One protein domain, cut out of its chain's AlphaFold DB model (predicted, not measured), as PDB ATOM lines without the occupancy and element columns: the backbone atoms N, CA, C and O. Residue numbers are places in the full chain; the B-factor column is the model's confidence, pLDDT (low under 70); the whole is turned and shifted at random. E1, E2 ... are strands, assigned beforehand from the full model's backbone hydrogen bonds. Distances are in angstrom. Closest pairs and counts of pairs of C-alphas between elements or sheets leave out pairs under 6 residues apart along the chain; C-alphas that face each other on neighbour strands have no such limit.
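What this domain is: This is residues 35 to 99, 107 to 126 and 158 to 210 of the 210 residues of an uncharacterized protein of Talaromyces rugulosus (UniProt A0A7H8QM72). Two antiparallel sheets lie partly face to face as a sandwich: a larger one in the order E1, E2, E3, E9, E5, and a smaller one in the order E4, E8, E7, E6. They come close where E5 meets E7 and E8, with E9 near E8 at a single pair of C-alphas, those of Ala 185 and Ile 207, 7.5 A apart, while E1 and E6 lie far out from the mean of the C-alphas. The printed part has 138 residues, with nine named strands, E1 to E9 along the chain, and no named helix; the class is all strand, with 82 residues in strands. The whole is only just loose, close to compact, with a radius of gyration of the C-alphas of 17.5 A and spans of 56 by 38 by 32 A.

How they stand to each other: Start at residues 35 to 39, E1, an edge strand, and go on to residues 44 to 57, E2; they form a hairpin, with N 37 and O 46 within hydrogen-bond range at 2.9 A. E3, residues 64 to 76, makes a hairpin with E2, with N 49 and O 71 within range at 2.7 A; E1, E2 and E3 are a meander, each strand the antiparallel neighbour of the one before. E4, residues 85 to 91, is an edge strand of the other sheet. Look next at E5, residues 111 to 114, an edge strand of the first sheet, and E6, residues 118 to 126, which bends by 63 degrees at residue 123. E7, residues 158 to 172, is antiparallel to E6, with N 120 and O 167 at 2.8 A. E8, residues 184 to 190, forms a hairpin with E7, with N 168 and O 188 at 2.8 A, and has E4 as its other neighbour, with N 88 and O 187 at 2.9 A. E9, residues 202 to 209, has as neighbours E3, with N 70 and O 205 at 2.9 A, and E5, with N 112 and O 208 at 2.9 A. Both sheets are twisted, and their facing parts are 9.3 A centre to centre, with best planes 24 degrees apart. The closest C-alphas of E5 and E8, Val 111 and Gly 184, are 6.2 A apart.

Where its parts are: Find C-alpha 35 at (101.497, 220.025, 31.391), where E1 begins. E2 spans 38.8 A, E3 39.3 A, and E7, the longest strand by residues, 40.0 A from C-alpha 158 at (64.749, 246.554, 39.921). E9 ends at C-alpha 209, (87.050, 207.053, 22.868).

The domain as a whole: The farthest C-alphas, Glu 96 and Gly 158, are 60.3 A apart. Residues 100 to 106 and 127 to 157 are not printed; the gaps are 13.1 A and 11.3 A between C-alphas. The links E7 to E8 and E8 to E9 are long. Mean pLDDT of the printed part is 74.6; look for values under 70 at, among others, residues 35 to 43, 120 to 126 and 158 to 164.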
ATOM      1  N   LEU A  35     101.364 218.819  32.197       65.06
ATOM      2  CA  LEU A  35     101.497 220.025  31.391       65.06
ATOM      3  C   LEU A  35     101.488 221.223  32.334       65.06
ATOM      4  O   LEU A  35     100.642 221.329  33.212       65.06
ATOM      5  N   ILE A  36     102.442 222.130  32.186       63.38
ATOM      6  CA  ILE A  36     102.596 223.314  33.020       63.38
ATOM      7  C   ILE A  36     102.857 224.457  32.065       63.38
ATOM      8  O   ILE A  36     103.814 224.436  31.291       63.38
ATOM      9  N   TYR A  37     101.984 225.445  32.138       66.38
ATOM     10  CA  TYR A  37     102.090 226.669  31.382       66.38
ATOM     11  C   TYR A  37     102.205 227.847  32.343       66.38
ATOM     12  O   TYR A  37     101.418 227.985  33.287       66.38
ATOM     13  N   HIS A  38     103.197 228.693  32.081       60.03
ATOM     14  CA  HIS A  38     103.429 229.941  32.788       60.03
ATOM     15  C   HIS A  38     103.165 231.091  31.819       60.03
ATOM     16  O   HIS A  38     103.930 231.285  30.879       60.03
ATOM     17  N   SER A  39     102.112 231.873  32.061       56.59
ATOM     18  CA  SER A  39     101.962 233.162  31.378       56.59
ATOM     19  C   SER A  39     102.934 234.155  32.011       56.59
ATOM     20  O   SER A  39     103.079 234.154  33.234       56.59
ATOM     21  N   TYR A  40     103.583 235.011  31.223       47.50
ATOM     22  CA  TYR A  40     104.276 236.185  31.760       47.50
ATOM     23  C   TYR A  40     103.261 237.324  31.983       47.50
ATOM     24  O   TYR A  40     102.383 237.505  31.138       47.50
ATOM     25  N   PRO A  41     103.340 238.094  33.087       53.69
ATOM     26  CA  PRO A  41     104.129 237.842  34.298       53.69
ATOM     27  C   PRO A  41     103.643 236.579  35.038       53.69
ATOM     28  O   PRO A  41     102.459 236.268  35.015       53.69
ATOM     29  N   SER A  42     104.569 235.863  35.693       59.25
ATOM     30  CA  SER A  42     104.498 234.470  36.204       59.25
ATOM     31  C   SER A  42     103.433 234.135  37.272       59.25
ATOM     32  O   SER A  42     103.601 233.201  38.057       59.25
ATOM     33  N   ASP A  43     102.363 234.913  37.362       67.94
ATOM     34  CA  ASP A  43     101.314 234.854  38.383       67.94
ATOM     35  C   ASP A  43     100.047 234.097  37.949       67.94
ATOM     36  O   ASP A  43      99.138 233.880  38.762       67.94
ATOM     37  N   ARG A  44     100.006 233.681  36.680       72.69
ATOM     38  CA  ARG A  44      98.979 232.829  36.083       72.69
ATOM     39  C   ARG A  44      99.619 231.534  35.634       72.69
ATOM     40  O   ARG A  44     100.362 231.496  34.652       72.69
ATOM     41  N   ILE A  45      99.318 230.476  36.373       78.38
ATOM     42  CA  ILE A  45      99.855 229.145  36.118       78.38
ATOM     43  C   ILE A  45      98.694 228.226  35.762       78.38
ATOM     44  O   ILE A  45      97.730 228.125  36.522       78.38
ATOM     45  N   VAL A  46      98.803 227.538  34.630       79.50
ATOM     46  CA  VAL A  46      97.898 226.443  34.271       79.50
ATOM     47  C   VAL A  46      98.657 225.137  34.431       79.50
ATOM     48  O   VAL A  46      99.763 225.003  33.912       79.50
ATOM     49  N   LYS A  47      98.087 224.181  35.166       80.44
ATOM     50  CA  LYS A  47      98.645 222.831  35.297       80.44
ATOM     51  C   LYS A  47      97.643 221.807  34.786       80.44
ATOM     52  O   LYS A  47      96.599 221.648  35.405       80.44
ATOM     53  N   GLY A  48      97.956 221.120  33.702       77.19
ATOM     54  CA  GLY A  48      97.263 219.917  33.260       77.19
ATOM     55  C   GLY A  48      97.928 218.674  33.841       77.19
ATOM     56  O   GLY A  48      99.151 218.626  33.985       77.19
ATOM     57  N   LYS A  49      97.126 217.671  34.170       79.19
ATOM     58  CA  LYS A  49      97.588 216.345  34.548       79.19
ATOM     59  C   LYS A  49      96.738 215.293  33.854       79.19
ATOM     60  O   LYS A  49      95.521 215.319  34.002       79.19
ATOM     61  N   LEU A  50      97.368 214.376  33.130       79.44
ATOM     62  CA  LEU A  50      96.719 213.160  32.655       79.44
ATOM     63  C   LEU A  50      96.646 212.194  33.840       79.44
ATOM     64  O   LEU A  50      97.670 211.714  34.325       79.44
ATOM     65  N   ASP A  51      95.447 211.991  34.377       74.75
ATOM     66  CA  ASP A  51      95.258 211.215  35.600       74.75
ATOM     67  C   ASP A  51      95.195 209.720  35.314       74.75
ATOM     68  O   ASP A  51      95.826 208.940  36.028       74.75
ATOM     69  N   GLN A  52      94.411 209.322  34.310       76.06
ATOM     70  CA  GLN A  52      94.203 207.921  33.955       76.06
ATOM     71  C   GLN A  52      93.943 207.767  32.458       76.06
ATOM     72  O   GLN A  52      93.198 208.547  31.866       76.06
ATOM     73  N   VAL A  53      94.512 206.709  31.884       83.31
ATOM     74  CA  VAL A  53      94.152 206.173  30.570       83.31
ATOM     75  C   VAL A  53      93.826 204.703  30.783       83.31
ATOM     76  O   VAL A  53      94.677 203.934  31.228       83.31
ATOM     77  N   ILE A  54      92.573 204.323  30.554       80.62
ATOM     78  CA  ILE A  54      92.084 202.967  30.803       80.62
ATOM     79  C   ILE A  54      91.538 202.409  29.500       80.62
ATOM     80  O   ILE A  54      90.512 202.875  29.006       80.62
ATOM     81  N   HIS A  55      92.202 201.387  28.977       86.31
ATOM     82  CA  HIS A  55      91.726 200.624  27.830       86.31
ATOM     83  C   HIS A  55      90.763 199.528  28.293       86.31
ATOM     84  O   HIS A  55      90.984 198.867  29.311       86.31
ATOM     85  N   GLY A  56      89.679 199.337  27.555       84.81
ATOM     86  CA  GLY A  56      88.633 198.386  27.890       84.81
ATOM     87  C   GLY A  56      87.628 198.240  26.758       84.81
ATOM     88  O   GLY A  56      87.989 198.311  25.589       84.81
ATOM     89  N   LYS A  57      86.363 198.016  27.116       83.50
ATOM     90  CA  LYS A  57      85.252 197.868  26.170       83.50
ATOM     91  C   LYS A  57      84.075 198.745  26.584       83.50
ATOM     92  O   LYS A  57      83.843 198.909  27.781       83.50
ATOM     93  N   LEU A  58      83.305 199.263  25.619       80.44
ATOM     94  CA  LEU A  58      82.104 200.079  25.894       80.44
ATOM     95  C   LEU A  58      81.026 199.305  26.667       80.44
ATOM     96  O   LEU A  58      80.268 199.875  27.451       80.44
ATOM     97  N   SER A  59      80.945 197.997  26.433       82.00
ATOM     98  CA  SER A  59      80.003 197.083  27.071       82.00
ATOM     99  C   SER A  59      80.632 195.691  27.220       82.00
ATOM    100  O   SER A  59      81.647 195.399  26.576       82.00
ATOM    101  N   PRO A  60      80.074 194.800  28.062       83.06
ATOM    102  CA  PRO A  60      80.555 193.424  28.164       83.06
ATOM    103  C   PRO A  60      80.531 192.722  26.795       83.06
ATOM    104  O   PRO A  60      79.465 192.497  26.230       83.06
ATOM    105  N   GLY A  61      81.711 192.393  26.260       83.06
ATOM    106  CA  GLY A  61      81.866 191.786  24.928       83.06
ATOM    107  C   GLY A  61      81.728 192.753  23.742       83.06
ATOM    108  O   GLY A  61      81.724 192.296  22.604       83.06
ATOM    109  N   GLY A  62      81.617 194.058  23.997       83.69
ATOM    110  CA  GLY A  62      81.466 195.086  22.969       83.69
ATOM    111  C   GLY A  62      82.772 195.530  22.310       83.69
ATOM    112  O   GLY A  62      83.827 194.897  22.442       83.69
ATOM    113  N   GLU A  63      82.670 196.651  21.601       85.44
ATOM    114  CA  GLU A  63      83.782 197.341  20.946       85.44
ATOM    115  C   GLU A  63      84.812 197.826  21.966       85.44
ATOM    116  O   GLU A  63      84.465 198.149  23.109       85.44
ATOM    117  N   ASP A  64      86.073 197.849  21.536       87.44
ATOM    118  CA  ASP A  64      87.162 198.383  22.341       87.44
ATOM    119  C   ASP A  64      86.965 199.886  22.548       87.44
ATOM    120  O   ASP A  64      86.410 200.591  21.709       87.44
ATOM    121  N   ALA A  65      87.355 200.353  23.726       86.69
ATOM    122  CA  ALA A  65      87.137 201.719  24.157       86.69
ATOM    123  C   ALA A  65      88.263 202.170  25.073       86.69
ATOM    124  O   ALA A  65      88.849 201.362  25.797       86.69
ATOM    125  N   THR A  66      88.513 203.473  25.110       84.56
ATOM    126  CA  THR A  66      89.481 204.059  26.038       84.56
ATOM    127  C   THR A  66      88.838 205.173  26.847       84.56
ATOM    128  O   THR A  66      88.251 206.095  26.288       84.56
ATOM    129  N   LEU A  67      88.961 205.104  28.173       84.25
ATOM    130  CA  LEU A  67      88.620 206.196  29.079       84.25
ATOM    131  C   LEU A  67      89.874 207.024  29.359       84.25
ATOM    132  O   LEU A  67      90.847 206.509  29.906       84.25
ATOM    133  N   ILE A  68      89.819 208.311  29.038       84.00
ATOM    134  CA  ILE A  68      90.858 209.291  29.352       84.00
ATOM    135  C   ILE A  68      90.318 210.226  30.425       84.00
ATOM    136  O   ILE A  68      89.248 210.809  30.256       84.00
ATOM    137  N   VAL A  69      91.056 210.387  31.520       81.56
ATOM    138  CA  VAL A  69      90.742 211.322  32.604       81.56
ATOM    139  C   VAL A  69      91.906 212.282  32.773       81.56
ATOM    140  O   VAL A  69      93.049 211.854  32.923       81.56
ATOM    141  N   ALA A  70      91.612 213.578  32.779       78.44
ATOM    142  CA  ALA A  70      92.607 214.621  32.970       78.44
ATOM    143  C   ALA A  70      92.089 215.727  33.888       78.44
ATOM    144  O   ALA A  70      90.917 216.099  33.838       78.44
ATOM    145  N   THR A  71      92.979 216.291  34.696       82.56
ATOM    146  CA  THR A  71      92.683 217.400  35.600       82.56
ATOM    147  C   THR A  71      93.460 218.640  35.197       82.56
ATOM    148  O   THR A  71      94.668 218.595  34.982       82.56
ATOM    149  N   PHE A  72      92.776 219.779  35.161       79.88
ATOM    150  CA  PHE A  72      93.353 221.082  34.864       79.88
ATOM    151  C   PHE A  72      93.194 222.008  36.067       79.88
ATOM    152  O   PHE A  72      92.102 222.157  36.611       79.88
ATOM    153  N   ASN A  73      94.290 222.642  36.474       79.06
ATOM    154  CA  ASN A  73      94.345 223.613  37.556       79.06
ATOM    155  C   ASN A  73      94.653 225.001  36.996       79.06
ATOM    156  O   ASN A  73      95.688 225.195  36.362       79.06
ATOM    157  N   PHE A  74      93.792 225.965  37.297       80.94
ATOM    158  CA  PHE A  74      93.909 227.368  36.918       80.94
ATOM    159  C   PHE A  74      94.298 228.186  38.148       80.94
ATOM    160  O   PHE A  74      93.458 228.647  38.922       80.94
ATOM    161  N   LEU A  75      95.600 228.355  38.357       78.81
ATOM    162  CA  LEU A  75      96.153 229.026  39.528       78.81
ATOM    163  C   LEU A  75      96.422 230.496  39.198       78.81
ATOM    164  O   LEU A  75      97.497 230.855  38.716       78.81
ATOM    165  N   GLY A  76      95.422 231.345  39.437       72.06
ATOM    166  CA  GLY A  76      95.586 232.799  39.452       72.06
ATOM    167  C   GLY A  76      95.893 233.276  40.870       72.06
ATOM    168  O   GLY A  76      95.087 233.067  41.773       72.06
ATOM    169  N   GLN A  77      97.045 233.914  41.086       61.56
ATOM    170  CA  GLN A  77      97.512 234.254  42.440       61.56
ATOM    171  C   GLN A  77      96.684 235.341  43.152       61.56
ATOM    172  O   GLN A  77      96.737 235.444  44.376       61.56
ATOM    173  N   THR A  78      95.923 236.164  42.422       71.00
ATOM    174  CA  THR A  78      95.111 237.251  43.002       71.00
ATOM    175  C   THR A  78      93.800 237.456  42.243       71.00
ATOM    176  O   THR A  78      93.684 237.073  41.080       71.00
ATOM    177  N   VAL A  79      92.828 238.152  42.849       71.81
ATOM    178  CA  VAL A  79      91.566 238.536  42.179       71.81
ATOM    179  C   VAL A  79      91.829 239.353  40.909       71.81
ATOM    180  O   VAL A  79      91.151 239.161  39.906       71.81
ATOM    181  N   ALA A  80      92.835 240.230  40.890       74.62
ATOM    182  CA  ALA A  80      93.194 240.990  39.686       74.62
ATOM    183  C   ALA A  80      93.794 240.105  38.573       74.62
ATOM    184  O   ALA A  80      93.732 240.453  37.393       74.62
ATOM    185  N   ARG A  81      94.369 238.957  38.945       74.69
ATOM    186  CA  ARG A  81      95.114 238.048  38.062       74.69
ATOM    187  C   ARG A  81      94.414 236.701  37.853       74.69
ATOM    188  O   ARG A  81      95.008 235.801  37.276       74.69
ATOM    189  N   ARG A  82      93.157 236.570  38.272       80.00
ATOM    190  CA  ARG A  82      92.331 235.371  38.079       80.00
ATOM    191  C   ARG A  82      92.069 235.083  36.597       80.00
ATOM    192  O   ARG A  82      92.040 235.995  35.766       80.00
ATOM    193  N   PHE A  83      91.798 233.822  36.292       81.44
ATOM    194  CA  PHE A  83      91.333 233.411  34.973       81.44
ATOM    195  C   PHE A  83      89.855 233.768  34.809       81.44
ATOM    196  O   PHE A  83      89.034 233.445  35.665       81.44
ATOM    197  N   LYS A  84      89.528 234.457  33.714       86.25
ATOM    198  CA  LYS A  84      88.144 234.829  33.367       86.25
ATOM    199  C   LYS A  84      87.533 233.898  32.327       86.25
ATOM    200  O   LYS A  84      86.321 233.785  32.220       86.25
ATOM    201  N   TYR A  85      88.398 233.266  31.551       85.31
ATOM    202  CA  TYR A  85      88.043 232.394  30.455       85.31
ATOM    203  C   TYR A  85      89.099 231.303  30.356       85.31
ATOM    204  O   TYR A  85      90.293 231.591  30.495       85.31
ATOM    205  N   ALA A  86      88.670 230.077  30.096       84.88
ATOM    206  CA  ALA A  86      89.554 229.004  29.677       84.88
ATOM    207  C   ALA A  86      88.865 228.151  28.618       84.88
ATOM    208  O   ALA A  86      87.657 227.917  28.674       84.88
ATOM    209  N   ARG A  87      89.660 227.672  27.664       88.75
ATOM    210  CA  ARG A  87      89.239 226.693  26.670       88.75
ATOM    211  C   ARG A  87      90.196 225.516  26.728       88.75
ATOM    212  O   ARG A  87      91.401 225.710  26.613       88.75
ATOM    213  N   ILE A  88      89.644 224.328  26.913       85.75
ATOM    214  CA  ILE A  88      90.363 223.059  26.862       85.75
ATOM    215  C   ILE A  88      89.878 222.362  25.598       85.75
ATOM    216  O   ILE A  88      88.671 222.176  25.453       85.75
ATOM    217  N   THR A  89      90.791 222.005  24.701       87.31
ATOM    218  CA  THR A  89      90.487 221.269  23.470       87.31
ATOM    219  C   THR A  89      91.331 220.005  23.443       87.31
ATOM    220  O   THR A  89      92.509 220.045  23.794       87.31
ATOM    221  N   TRP A  90      90.704 218.903  23.060       85.19
ATOM    222  CA  TRP A  90      91.334 217.627  22.764       85.19
ATOM    223  C   TRP A  90      90.993 217.261  21.334       85.19
ATOM    224  O   TRP A  90      89.814 217.262  20.984       85.19
ATOM    225  N   ASP A  91      92.010 216.906  20.566       83.75
ATOM    226  CA  ASP A  91      91.883 216.429  19.197       83.75
ATOM    227  C   ASP A  91      92.505 215.031  19.133       83.75
ATOM    228  O   ASP A  91      93.567 214.794  19.718       83.75
ATOM    229  N   PHE A  92      91.811 214.090  18.493       82.06
ATOM    230  CA  PHE A  92      92.223 212.691  18.430       82.06
ATOM    231  C   PHE A  92      92.489 212.263  16.992       82.06
ATOM    232  O   PHE A  92      91.654 212.438  16.107       82.06
ATOM    233  N   SER A  93      93.640 211.633  16.783       79.44
ATOM    234  CA  SER A  93      94.060 211.046  15.513       79.44
ATOM    235  C   SER A  93      94.816 209.745  15.773       79.44
ATOM    236  O   SER A  93      95.411 209.570  16.837       79.44
ATOM    237  N   TYR A  94      94.811 208.829  14.806       75.50
ATOM    238  CA  TYR A  94      95.749 207.705  14.828       75.50
ATOM    239  C   TYR A  94      97.148 208.188  14.431       75.50
ATOM    240  O   TYR A  94      97.283 209.100  13.616       75.50
ATOM    241  N   GLU A  95      98.183 207.577  15.006       68.94
ATOM    242  CA  GLU A  95      99.591 207.914  14.746       68.94
ATOM    243  C   GLU A  95      99.941 207.819  13.255       68.94
ATOM    244  O   GLU A  95     100.563 208.722  12.703       68.94
ATOM    245  N   GLU A  96      99.423 206.797  12.571       62.88
ATOM    246  CA  GLU A  96      99.595 206.581  11.126       62.88
ATOM    247  C   GLU A  96      99.049 207.731  10.262       62.88
ATOM    248  O   GLU A  96      99.426 207.861   9.102       62.88
ATOM    249  N   ASN A  97      98.191 208.584  10.829       59.38
ATOM    250  CA  ASN A  97      97.596 209.734  10.156       59.38
ATOM    251  C   ASN A  97      98.265 211.065  10.533       59.38
ATOM    252  O   ASN A  97      97.872 212.116  10.022       59.38
ATOM    253  N   SER A  98      99.290 211.042  11.394       52.00
ATOM    254  CA  SER A  98     100.079 212.228  11.732       52.00
ATOM    255  C   SER A  98     100.948 212.647  10.534       52.00
ATOM    256  O   SER A  98     102.009 212.097  10.270       52.00
ATOM    257  N   GLY A  99     100.449 213.599   9.741       47.97
ATOM    258  CA  GLY A  99     101.132 214.121   8.547       47.97
ATOM    259  C   GLY A  99     100.396 213.898   7.224       47.97
ATOM    260  O   GLY A  99     100.808 214.450   6.204       47.97
ATOM    261  N   PRO A 107      90.716 207.810   8.989       70.31
ATOM    262  CA  PRO A 107      90.212 207.159  10.188       70.31
ATOM    263  C   PRO A 107      90.778 207.859  11.429       70.31
ATOM    264  O   PRO A 107      91.953 208.217  11.486       70.31
ATOM    265  N   ALA A 108      89.938 208.066  12.435       76.00
ATOM    266  CA  ALA A 108      90.336 208.664  13.702       76.00
ATOM    267  C   ALA A 108      89.471 208.090  14.829       76.00
ATOM    268  O   ALA A 108      88.331 207.699  14.552       76.00
ATOM    269  N   PRO A 109      89.976 208.068  16.076       84.62
ATOM    270  CA  PRO A 109      89.168 207.692  17.226       84.62
ATOM    271  C   PRO A 109      87.913 208.560  17.332       84.62
ATOM    272  O   PRO A 109      87.969 209.789  17.230       84.62
ATOM    273  N   GLU A 110      86.778 207.920  17.574       88.12
ATOM    274  CA  GLU A 110      85.513 208.596  17.809       88.12
ATOM    275  C   GLU A 110      85.377 208.980  19.281       88.12
ATOM    276  O   GLU A 110      85.500 208.155  20.186       88.12
ATOM    277  N   VAL A 111      85.020 210.238  19.525       89.38
ATOM    278  CA  VAL A 111      84.613 210.713  20.844       89.38
ATOM    279  C   VAL A 111      83.153 210.339  21.075       89.38
ATOM    280  O   VAL A 111      82.232 211.018  20.626       89.38
ATOM    281  N   VAL A 112      82.946 209.258  21.826       87.94
ATOM    282  CA  VAL A 112      81.614 208.724  22.144       87.94
ATOM    283  C   VAL A 112      80.933 209.544  23.234       87.94
ATOM    284  O   VAL A 112      79.720 209.753  23.210       87.94
ATOM    285  N   LYS A 113      81.699 209.975  24.244       84.06
ATOM    286  CA  LYS A 113      81.151 210.715  25.384       84.06
ATOM    287  C   LYS A 113      82.185 211.618  26.028       84.06
ATOM    288  O   LYS A 113      83.346 211.244  26.170       84.06
ATOM    289  N   VAL A 114      81.719 212.764  26.509       87.69
ATOM    290  CA  VAL A 114      82.514 213.720  27.281       87.69
ATOM    291  C   VAL A 114      81.873 213.972  28.646       87.69
ATOM    292  O   VAL A 114      80.655 213.895  28.816       87.69
ATOM    293  N   SER A 115      82.687 214.251  29.659       81.00
ATOM    294  CA  SER A 115      82.209 214.765  30.946       81.00
ATOM    295  C   SER A 115      81.681 216.186  30.792       81.00
ATOM    296  O   SER A 115      82.215 216.937  29.981       81.00
ATOM    297  N   LEU A 116      80.745 216.602  31.649       81.31
ATOM    298  CA  LEU A 116      80.177 217.958  31.620       81.31
ATOM    299  C   LEU A 116      79.604 218.321  30.239       81.31
ATOM    300  O   LEU A 116      79.714 219.462  29.805       81.31
ATOM    301  N   ASP A 117      79.008 217.336  29.567       78.06
ATOM    302  CA  ASP A 117      78.357 217.508  28.273       78.06
ATOM    303  C   ASP A 117      77.108 218.391  28.406       78.06
ATOM    304  O   ASP A 117      76.190 218.083  29.174       78.06
ATOM    305  N   GLY A 118      77.099 219.516  27.696       65.81
ATOM    306  CA  GLY A 118      76.114 220.583  27.835       65.81
ATOM    307  C   GLY A 118      76.582 221.739  28.722       65.81
ATOM    308  O   GLY A 118      77.768 221.915  29.003       65.81
ATOM    309  N   GLN A 119      75.633 222.585  29.127       74.31
ATOM    310  CA  GLN A 119      75.907 223.778  29.925       74.31
ATOM    311  C   GLN A 119      75.638 223.519  31.408       74.31
ATOM    312  O   GLN A 119      74.522 223.197  31.814       74.31
ATOM    313  N   TYR A 120      76.666 223.731  32.221       68.25
ATOM    314  CA  TYR A 120      76.625 223.663  33.671       68.25
ATOM    315  C   TYR A 120      76.830 225.052  34.252       68.25
ATOM    316  O   TYR A 120      77.728 225.791  33.851       68.25
ATOM    317  N   VAL A 121      76.000 225.385  35.232       65.44
ATOM    318  CA  VAL A 121      75.968 226.700  35.857       65.44
ATOM    319  C   VAL A 121      76.371 226.580  37.324       65.44
ATOM    320  O   VAL A 121      75.805 225.780  38.066       65.44
ATOM    321  N   MET A 122      77.354 227.373  37.753       62.72
ATOM    322  CA  MET A 122      77.834 227.423  39.137       62.72
ATOM    323  C   MET A 122      77.722 228.840  39.713       62.72
ATOM    324  O   MET A 122      77.966 229.823  39.017       62.72
ATOM    325  N   LYS A 123      77.418 228.939  41.017       55.91
ATOM    326  CA  LYS A 123      77.320 230.200  41.782       55.91
ATOM    327  C   LYS A 123      76.380 231.237  41.152       55.91
ATOM    328  O   LYS A 123      76.812 232.298  40.696       55.91
ATOM    329  N   GLU A 124      75.084 230.945  41.177       50.75
ATOM    330  CA  GLU A 124      74.063 231.928  40.816       50.75
ATOM    331  C   GLU A 124      74.121 233.124  41.777       50.75
ATOM    332  O   GLU A 124      74.050 232.976  42.999       50.75
ATOM    333  N   SER A 125      74.299 234.317  41.220       44.00
ATOM    334  CA  SER A 125      74.368 235.569  41.967       44.00
ATOM    335  C   SER A 125      73.195 236.439  41.572       44.00
ATOM    336  O   SER A 125      73.092 236.843  40.417       44.00
ATOM    337  N   LYS A 126      72.327 236.744  42.536       42.41
ATOM    338  CA  LYS A 126      71.209 237.666  42.343       42.41
ATOM    339  C   LYS A 126      71.659 239.065  42.736       42.41
ATOM    340  O   LYS A 126      72.044 239.276  43.886       42.41
ATOM    341  N   GLY A 158      63.859 247.621  39.488       34.72
ATOM    342  CA  GLY A 158      64.749 246.554  39.921       34.72
ATOM    343  C   GLY A 158      64.709 245.437  38.884       34.72
ATOM    344  O   GLY A 158      63.725 244.707  38.805       34.72
ATOM    345  N   MET A 159      65.749 245.332  38.058       33.25
ATOM    346  CA  MET A 159      65.969 244.156  37.219       33.25
ATOM    347  C   MET A 159      66.833 243.179  38.018       33.25
ATOM    348  O   MET A 159      67.952 243.528  38.402       33.25
ATOM    349  N   GLU A 160      66.311 241.984  38.298       37.84
ATOM    350  CA  GLU A 160      67.133 240.871  38.771       37.84
ATOM    351  C   GLU A 160      67.937 240.349  37.579       37.84
ATOM    352  O   GLU A 160      67.382 239.773  36.643       37.84
ATOM    353  N   VAL A 161      69.246 240.582  37.592       45.75
ATOM    354  CA  VAL A 161      70.165 239.943  36.650       45.75
ATOM    355  C   VAL A 161      70.820 238.790  37.402       45.75
ATOM    356  O   VAL A 161      71.534 239.009  38.380       45.75
ATOM    357  N   ALA A 162      70.516 237.560  36.991       50.44
ATOM    358  CA  ALA A 162      71.179 236.367  37.497       50.44
ATOM    359  C   ALA A 162      72.474 236.159  36.702       50.44
ATOM    360  O   ALA A 162      72.435 235.794  35.528       50.44
ATOM    361  N   ASP A 163      73.618 236.416  37.330       56.59
ATOM    362  CA  ASP A 163      74.934 236.140  36.742       56.59
ATOM    363  C   ASP A 163      75.511 234.865  37.356       56.59
ATOM    364  O   ASP A 163      75.288 234.574  38.538       56.59
ATOM    365  N   HIS A 164      76.243 234.092  36.564       58.66
ATOM    366  CA  HIS A 164      76.746 232.789  36.961       58.66
ATOM    367  C   HIS A 164      78.021 232.399  36.211       58.66
ATOM    368  O   HIS A 164      78.309 232.891  35.127       58.66
ATOM    369  N   ILE A 165      78.792 231.486  36.798       72.75
ATOM    370  CA  ILE A 165      79.920 230.844  36.119       72.75
ATOM    371  C   ILE A 165      79.349 229.768  35.196       72.75
ATOM    372  O   ILE A 165      78.597 228.909  35.663       72.75
ATOM    373  N   SER A 166      79.726 229.793  33.920       75.81
ATOM    374  CA  SER A 166      79.315 228.786  32.936       75.81
ATOM    375  C   SER A 166      80.459 227.832  32.618       75.81
ATOM    376  O   SER A 166      81.587 228.253  32.364       75.81
ATOM    377  N   ILE A 167      80.157 226.536  32.603       79.88
ATOM    378  CA  ILE A 167      81.025 225.493  32.060       79.88
ATOM    379  C   ILE A 167      80.259 224.808  30.938       79.88
ATOM    380  O   ILE A 167      79.168 224.292  31.157       79.88
ATOM    381  N   PHE A 168      80.828 224.804  29.744       80.75
ATOM    382  CA  PHE A 168      80.252 224.170  28.568       80.75
ATOM    383  C   PHE A 168      81.187 223.074  28.078       80.75
ATOM    384  O   PHE A 168      82.300 223.388  27.662       80.75
ATOM    385  N   GLY A 169      80.757 221.815  28.136       81.19
ATOM    386  CA  GLY A 169      81.457 220.686  27.527       81.19
ATOM    387  C   GLY A 169      80.710 220.181  26.298       81.19
ATOM    388  O   GLY A 169      79.485 220.190  26.278       81.19
ATOM    389  N   THR A 170      81.431 219.759  25.265       85.25
ATOM    390  CA  THR A 170      80.838 219.107  24.088       85.25
ATOM    391  C   THR A 170      81.873 218.250  23.376       85.25
ATOM    392  O   THR A 170      83.061 218.587  23.359       85.25
ATOM    393  N   ALA A 171      81.421 217.178  22.733       85.25
ATOM    394  CA  ALA A 171      82.191 216.566  21.659       85.25
ATOM    395  C   ALA A 171      82.243 217.537  20.465       85.25
ATOM    396  O   ALA A 171      81.284 218.276  20.212       85.25
ATOM    397  N   THR A 172      83.368 217.583  19.762       81.56
ATOM    398  CA  THR A 172      83.587 218.467  18.617       81.56
ATOM    399  C   THR A 172      83.924 217.678  17.369       81.56
ATOM    400  O   THR A 172      84.601 216.651  17.398       81.56
ATOM    401  N   PHE A 173      83.448 218.212  16.256       75.19
ATOM    402  CA  PHE A 173      83.935 217.869  14.937       75.19
ATOM    403  C   PHE A 173      85.170 218.722  14.655       75.19
ATOM    404  O   PHE A 173      85.233 219.873  15.107       75.19
ATOM    405  N   ASP A 174      86.143 218.163  13.942       64.12
ATOM    406  CA  ASP A 174      87.271 218.950  13.457       64.12
ATOM    407  C   ASP A 174      86.749 220.119  12.587       64.12
ATOM    408  O   ASP A 174      85.726 220.009  11.905       64.12
ATOM    409  N   ARG A 175      87.422 221.276  12.642       53.84
ATOM    410  CA  ARG A 175      87.022 222.494  11.911       53.84
ATOM    411  C   ARG A 175      87.008 222.279  10.402       53.84
ATOM    412  O   ARG A 175      86.280 222.993   9.714       53.84
ATOM    413  N   THR A 176      87.784 221.318   9.914       54.16
ATOM    414  CA  THR A 176      87.865 220.947   8.498       54.16
ATOM    415  C   THR A 176      86.740 219.981   8.104       54.16
ATOM    416  O   THR A 176      86.295 219.981   6.957       54.16
ATOM    417  N   HIS A 177      86.188 219.230   9.065       57.12
ATOM    418  CA  HIS A 177      85.244 218.136   8.831       57.12
ATOM    419  C   HIS A 177      83.973 218.282   9.662       57.12
ATOM    420  O   HIS A 177      83.823 217.677  10.716       57.12
ATOM    421  N   MET A 178      82.988 219.021   9.147       60.00
ATOM    422  CA  MET A 178      81.672 219.169   9.794       60.00
ATOM    423  C   MET A 178      80.725 217.969   9.578       60.00
ATOM    424  O   MET A 178      79.509 218.102   9.718       60.00
ATOM    425  N   SER A 179      81.254 216.806   9.198       59.00
ATOM    426  CA  SER A 179      80.484 215.600   8.879       59.00
ATOM    427  C   SER A 179      81.202 214.346   9.366       59.00
ATOM    428  O   SER A 179      82.423 214.281   9.275       59.00
ATOM    429  N   GLY A 180      80.448 213.335   9.806       69.12
ATOM    430  CA  GLY A 180      80.989 212.074  10.326       69.12
ATOM    431  C   GLY A 180      80.792 211.952  11.835       69.12
ATOM    432  O   GLY A 180      79.812 212.468  12.373       69.12
ATOM    433  N   GLN A 181      81.695 211.242  12.503       78.62
ATOM    434  CA  GLN A 181      81.720 211.094  13.957       78.62
ATOM    435  C   GLN A 181      82.541 212.220  14.617       78.62
ATOM    436  O   GLN A 181      83.476 212.731  13.999       78.62
ATOM    437  N   PRO A 182      82.229 212.619  15.864       82.38
ATOM    438  CA  PRO A 182      83.047 213.577  16.602       82.38
ATOM    439  C   PRO A 182      84.466 213.037  16.832       82.38
ATOM    440  O   PRO A 182      84.624 211.899  17.268       82.38
ATOM    441  N   ARG A 183      85.491 213.857  16.577       84.19
ATOM    442  CA  ARG A 183      86.924 213.500  16.704       84.19
ATOM    443  C   ARG A 183      87.659 214.319  17.766       84.19
ATOM    444  O   ARG A 183      88.869 214.205  17.929       84.19
ATOM    445  N   GLY A 184      86.932 215.161  18.491       86.31
ATOM    446  CA  GLY A 184      87.501 216.002  19.529       86.31
ATOM    447  C   GLY A 184      86.553 216.225  20.694       86.31
ATOM    448  O   GLY A 184      85.375 215.858  20.668       86.31
ATOM    449  N   ALA A 185      87.087 216.832  21.741       87.44
ATOM    450  CA  ALA A 185      86.331 217.245  22.907       87.44
ATOM    451  C   ALA A 185      86.741 218.654  23.314       87.44
ATOM    452  O   ALA A 185      87.911 219.030  23.250       87.44
ATOM    453  N   LYS A 186      85.770 219.442  23.769       88.81
ATOM    454  CA  LYS A 186      86.000 220.831  24.145       88.81
ATOM    455  C   LYS A 186      85.274 221.179  25.427       88.81
ATOM    456  O   LYS A 186      84.078 220.931  25.545       88.81
ATOM    457  N   TRP A 187      85.981 221.870  26.315       87.94
ATOM    458  CA  TRP A 187      85.408 222.555  27.466       87.94
ATOM    459  C   TRP A 187      85.685 224.045  27.401       87.94
ATOM    460  O   TRP A 187      86.800 224.475  27.104       87.94
ATOM    461  N   VAL A 188      84.670 224.840  27.703       86.56
ATOM    462  CA  VAL A 188      84.758 226.291  27.836       86.56
ATOM    463  C   VAL A 188      84.304 226.663  29.232       86.56
ATOM    464  O   VAL A 188      83.208 226.300  29.644       86.56
ATOM    465  N   LEU A 189      85.154 227.379  29.956       85.69
ATOM    466  CA  LEU A 189      84.853 227.916  31.272       85.69
ATOM    467  C   LEU A 189      84.792 229.434  31.149       85.69
ATOM    468  O   LEU A 189      85.734 230.045  30.640       85.69
ATOM    469  N   GLU A 190      83.714 230.027  31.641       85.44
ATOM    470  CA  GLU A 190      83.476 231.465  31.600       85.44
ATOM    471  C   GLU A 190      83.106 231.989  32.989       85.44
ATOM    472  O   GLU A 190      82.297 231.410  33.719       85.44
ATOM    473  N   GLU A 191      83.770 233.072  33.382       84.00
ATOM    474  CA  GLU A 191      83.548 233.759  34.644       84.00
ATOM    475  C   GLU A 191      82.185 234.478  34.681       84.00
ATOM    476  O   GLU A 191      81.746 235.071  33.703       84.00
ATOM    477  N   ASN A 192      81.609 234.544  35.883       75.69
ATOM    478  CA  ASN A 192      80.550 235.484  36.241       75.69
ATOM    479  C   ASN A 192      81.049 236.945  36.170       75.69
ATOM    480  O   ASN A 192      81.906 237.368  36.965       75.69
ATOM    481  N   ALA A 193      80.499 237.731  35.244       70.62
ATOM    482  CA  ALA A 193      80.940 239.100  34.961       70.62
ATOM    483  C   ALA A 193      80.763 240.060  36.156       70.62
ATOM    484  O   ALA A 193      81.517 241.034  36.299       70.62
ATOM    485  N   SER A 194      79.801 239.770  37.027       67.31
ATOM    486  CA  SER A 194      79.350 240.626  38.122       67.31
ATOM    487  C   SER A 194      80.129 240.382  39.404       67.31
ATOM    488  O   SER A 194      80.607 241.332  40.022       67.31
ATOM    489  N   GLN A 195      80.326 239.118  39.787       67.62
ATOM    490  CA  GLN A 195      81.107 238.771  40.976       67.62
ATOM    491  C   GLN A 195      82.608 238.892  40.754       67.62
ATOM    492  O   GLN A 195      83.346 239.063  41.726       67.62
ATOM    493  N   ARG A 196      83.072 238.814  39.499       77.94
ATOM    494  CA  ARG A 196      84.499 238.926  39.180       77.94
ATOM    495  C   ARG A 196      85.346 237.952  40.025       77.94
ATOM    496  O   ARG A 196      86.419 238.312  40.515       77.94
ATOM    497  N   SER A 197      84.830 236.740  40.246       74.69
ATOM    498  CA  SER A 197      85.422 235.712  41.115       74.69
ATOM    499  C   SER A 197      86.392 234.767  40.404       74.69
ATOM    500  O   SER A 197      87.118 234.026  41.059       74.69
ATOM    501  N   GLY A 198      86.412 234.796  39.077       79.38
ATOM    502  CA  GLY A 198      87.162 233.916  38.194       79.38
ATOM    503  C   GLY A 198      86.397 232.641  37.857       79.38
ATOM    504  O   GLY A 198      85.327 232.373  38.409       79.38
ATOM    505  N   ILE A 199      86.966 231.861  36.942       84.69
ATOM    506  CA  ILE A 199      86.549 230.482  36.663       84.69
ATOM    507  C   ILE A 199      86.982 229.544  37.809       84.69
ATOM    508  O   ILE A 199      87.838 229.914  38.621       84.69
ATOM    509  N   PRO A 200      86.430 228.320  37.894       83.75
ATOM    510  CA  PRO A 200      86.892 227.303  38.830       83.75
ATOM    511  C   PRO A 200      88.401 227.063  38.725       83.75
ATOM    512  O   PRO A 200      88.946 226.920  37.634       83.75
ATOM    513  N   GLY A 201      89.072 226.999  39.876       76.62
ATOM    514  CA  GLY A 201      90.520 226.787  39.946       76.62
ATOM    515  C   GLY A 201      90.965 225.358  39.627       76.62
ATOM    516  O   GLY A 201      92.147 225.146  39.388       76.62
ATOM    517  N   LEU A 202      90.044 224.391  39.617       82.44
ATOM    518  CA  LEU A 202      90.292 222.992  39.275       82.44
ATOM    519  C   LEU A 202      89.082 222.451  38.508       82.44
ATOM    520  O   LEU A 202      87.942 222.662  38.927       82.44
ATOM    521  N   ILE A 203      89.335 221.742  37.412       82.69
ATOM    522  CA  ILE A 203      88.334 220.969  36.675       82.69
ATOM    523  C   ILE A 203      88.920 219.608  36.301       82.69
ATOM    524  O   ILE A 203      90.060 219.528  35.849       82.69
ATOM    525  N   THR A 204      88.135 218.550  36.471       84.12
ATOM    526  CA  THR A 204      88.471 217.208  35.986       84.12
ATOM    527  C   THR A 204      87.560 216.880  34.815       84.12
ATOM    528  O   THR A 204      86.337 216.975  34.927       84.12
ATOM    529  N   THR A 205      88.167 216.519  33.690       85.00
ATOM    530  CA  THR A 205      87.497 216.140  32.449       85.00
ATOM    531  C   THR A 205      87.685 214.654  32.188       85.00
ATOM    532  O   THR A 205      88.753 214.108  32.467       85.00
ATOM    533  N   ALA A 206      86.676 214.010  31.615       85.62
ATOM    534  CA  ALA A 206      86.737 212.628  31.167       85.62
ATOM    535  C   ALA A 206      86.216 212.491  29.732       85.62
ATOM    536  O   ALA A 206      85.255 213.166  29.352       85.62
ATOM    537  N   ILE A 207      86.844 211.612  28.956       87.81
ATOM    538  CA  ILE A 207      86.525 211.331  27.552       87.81
ATOM    539  C   ILE A 207      86.463 209.822  27.366       87.81
ATOM    540  O   ILE A 207      87.350 209.112  27.836       87.81
ATOM    541  N   ILE A 208      85.438 209.342  26.670       87.19
ATOM    542  CA  ILE A 208      85.373 207.968  26.176       87.19
ATOM    543  C   ILE A 208      85.633 207.994  24.674       87.19
ATOM    544  O   ILE A 208      84.884 208.636  23.934       87.19
ATOM    545  N   LEU A 209      86.677 207.282  24.259       88.69
ATOM    546  CA  LEU A 209      87.050 207.053  22.868       88.69
ATOM    547  C   LEU A 209      86.642 205.657  22.411       88.69
ATOM    548  O   LEU A 209      86.676 204.721  23.217       88.69
ATOM    549  N   ARG A 210      86.329 205.541  21.124       85.25
ATOM    550  CA  ARG A 210      86.121 204.295  20.387       85.25
ATOM    551  C   ARG A 210      87.001 204.271  19.143       85.25
ATOM    552  O   ARG A 210      87.086 205.324  18.477       85.25
TER     553      ARG A 210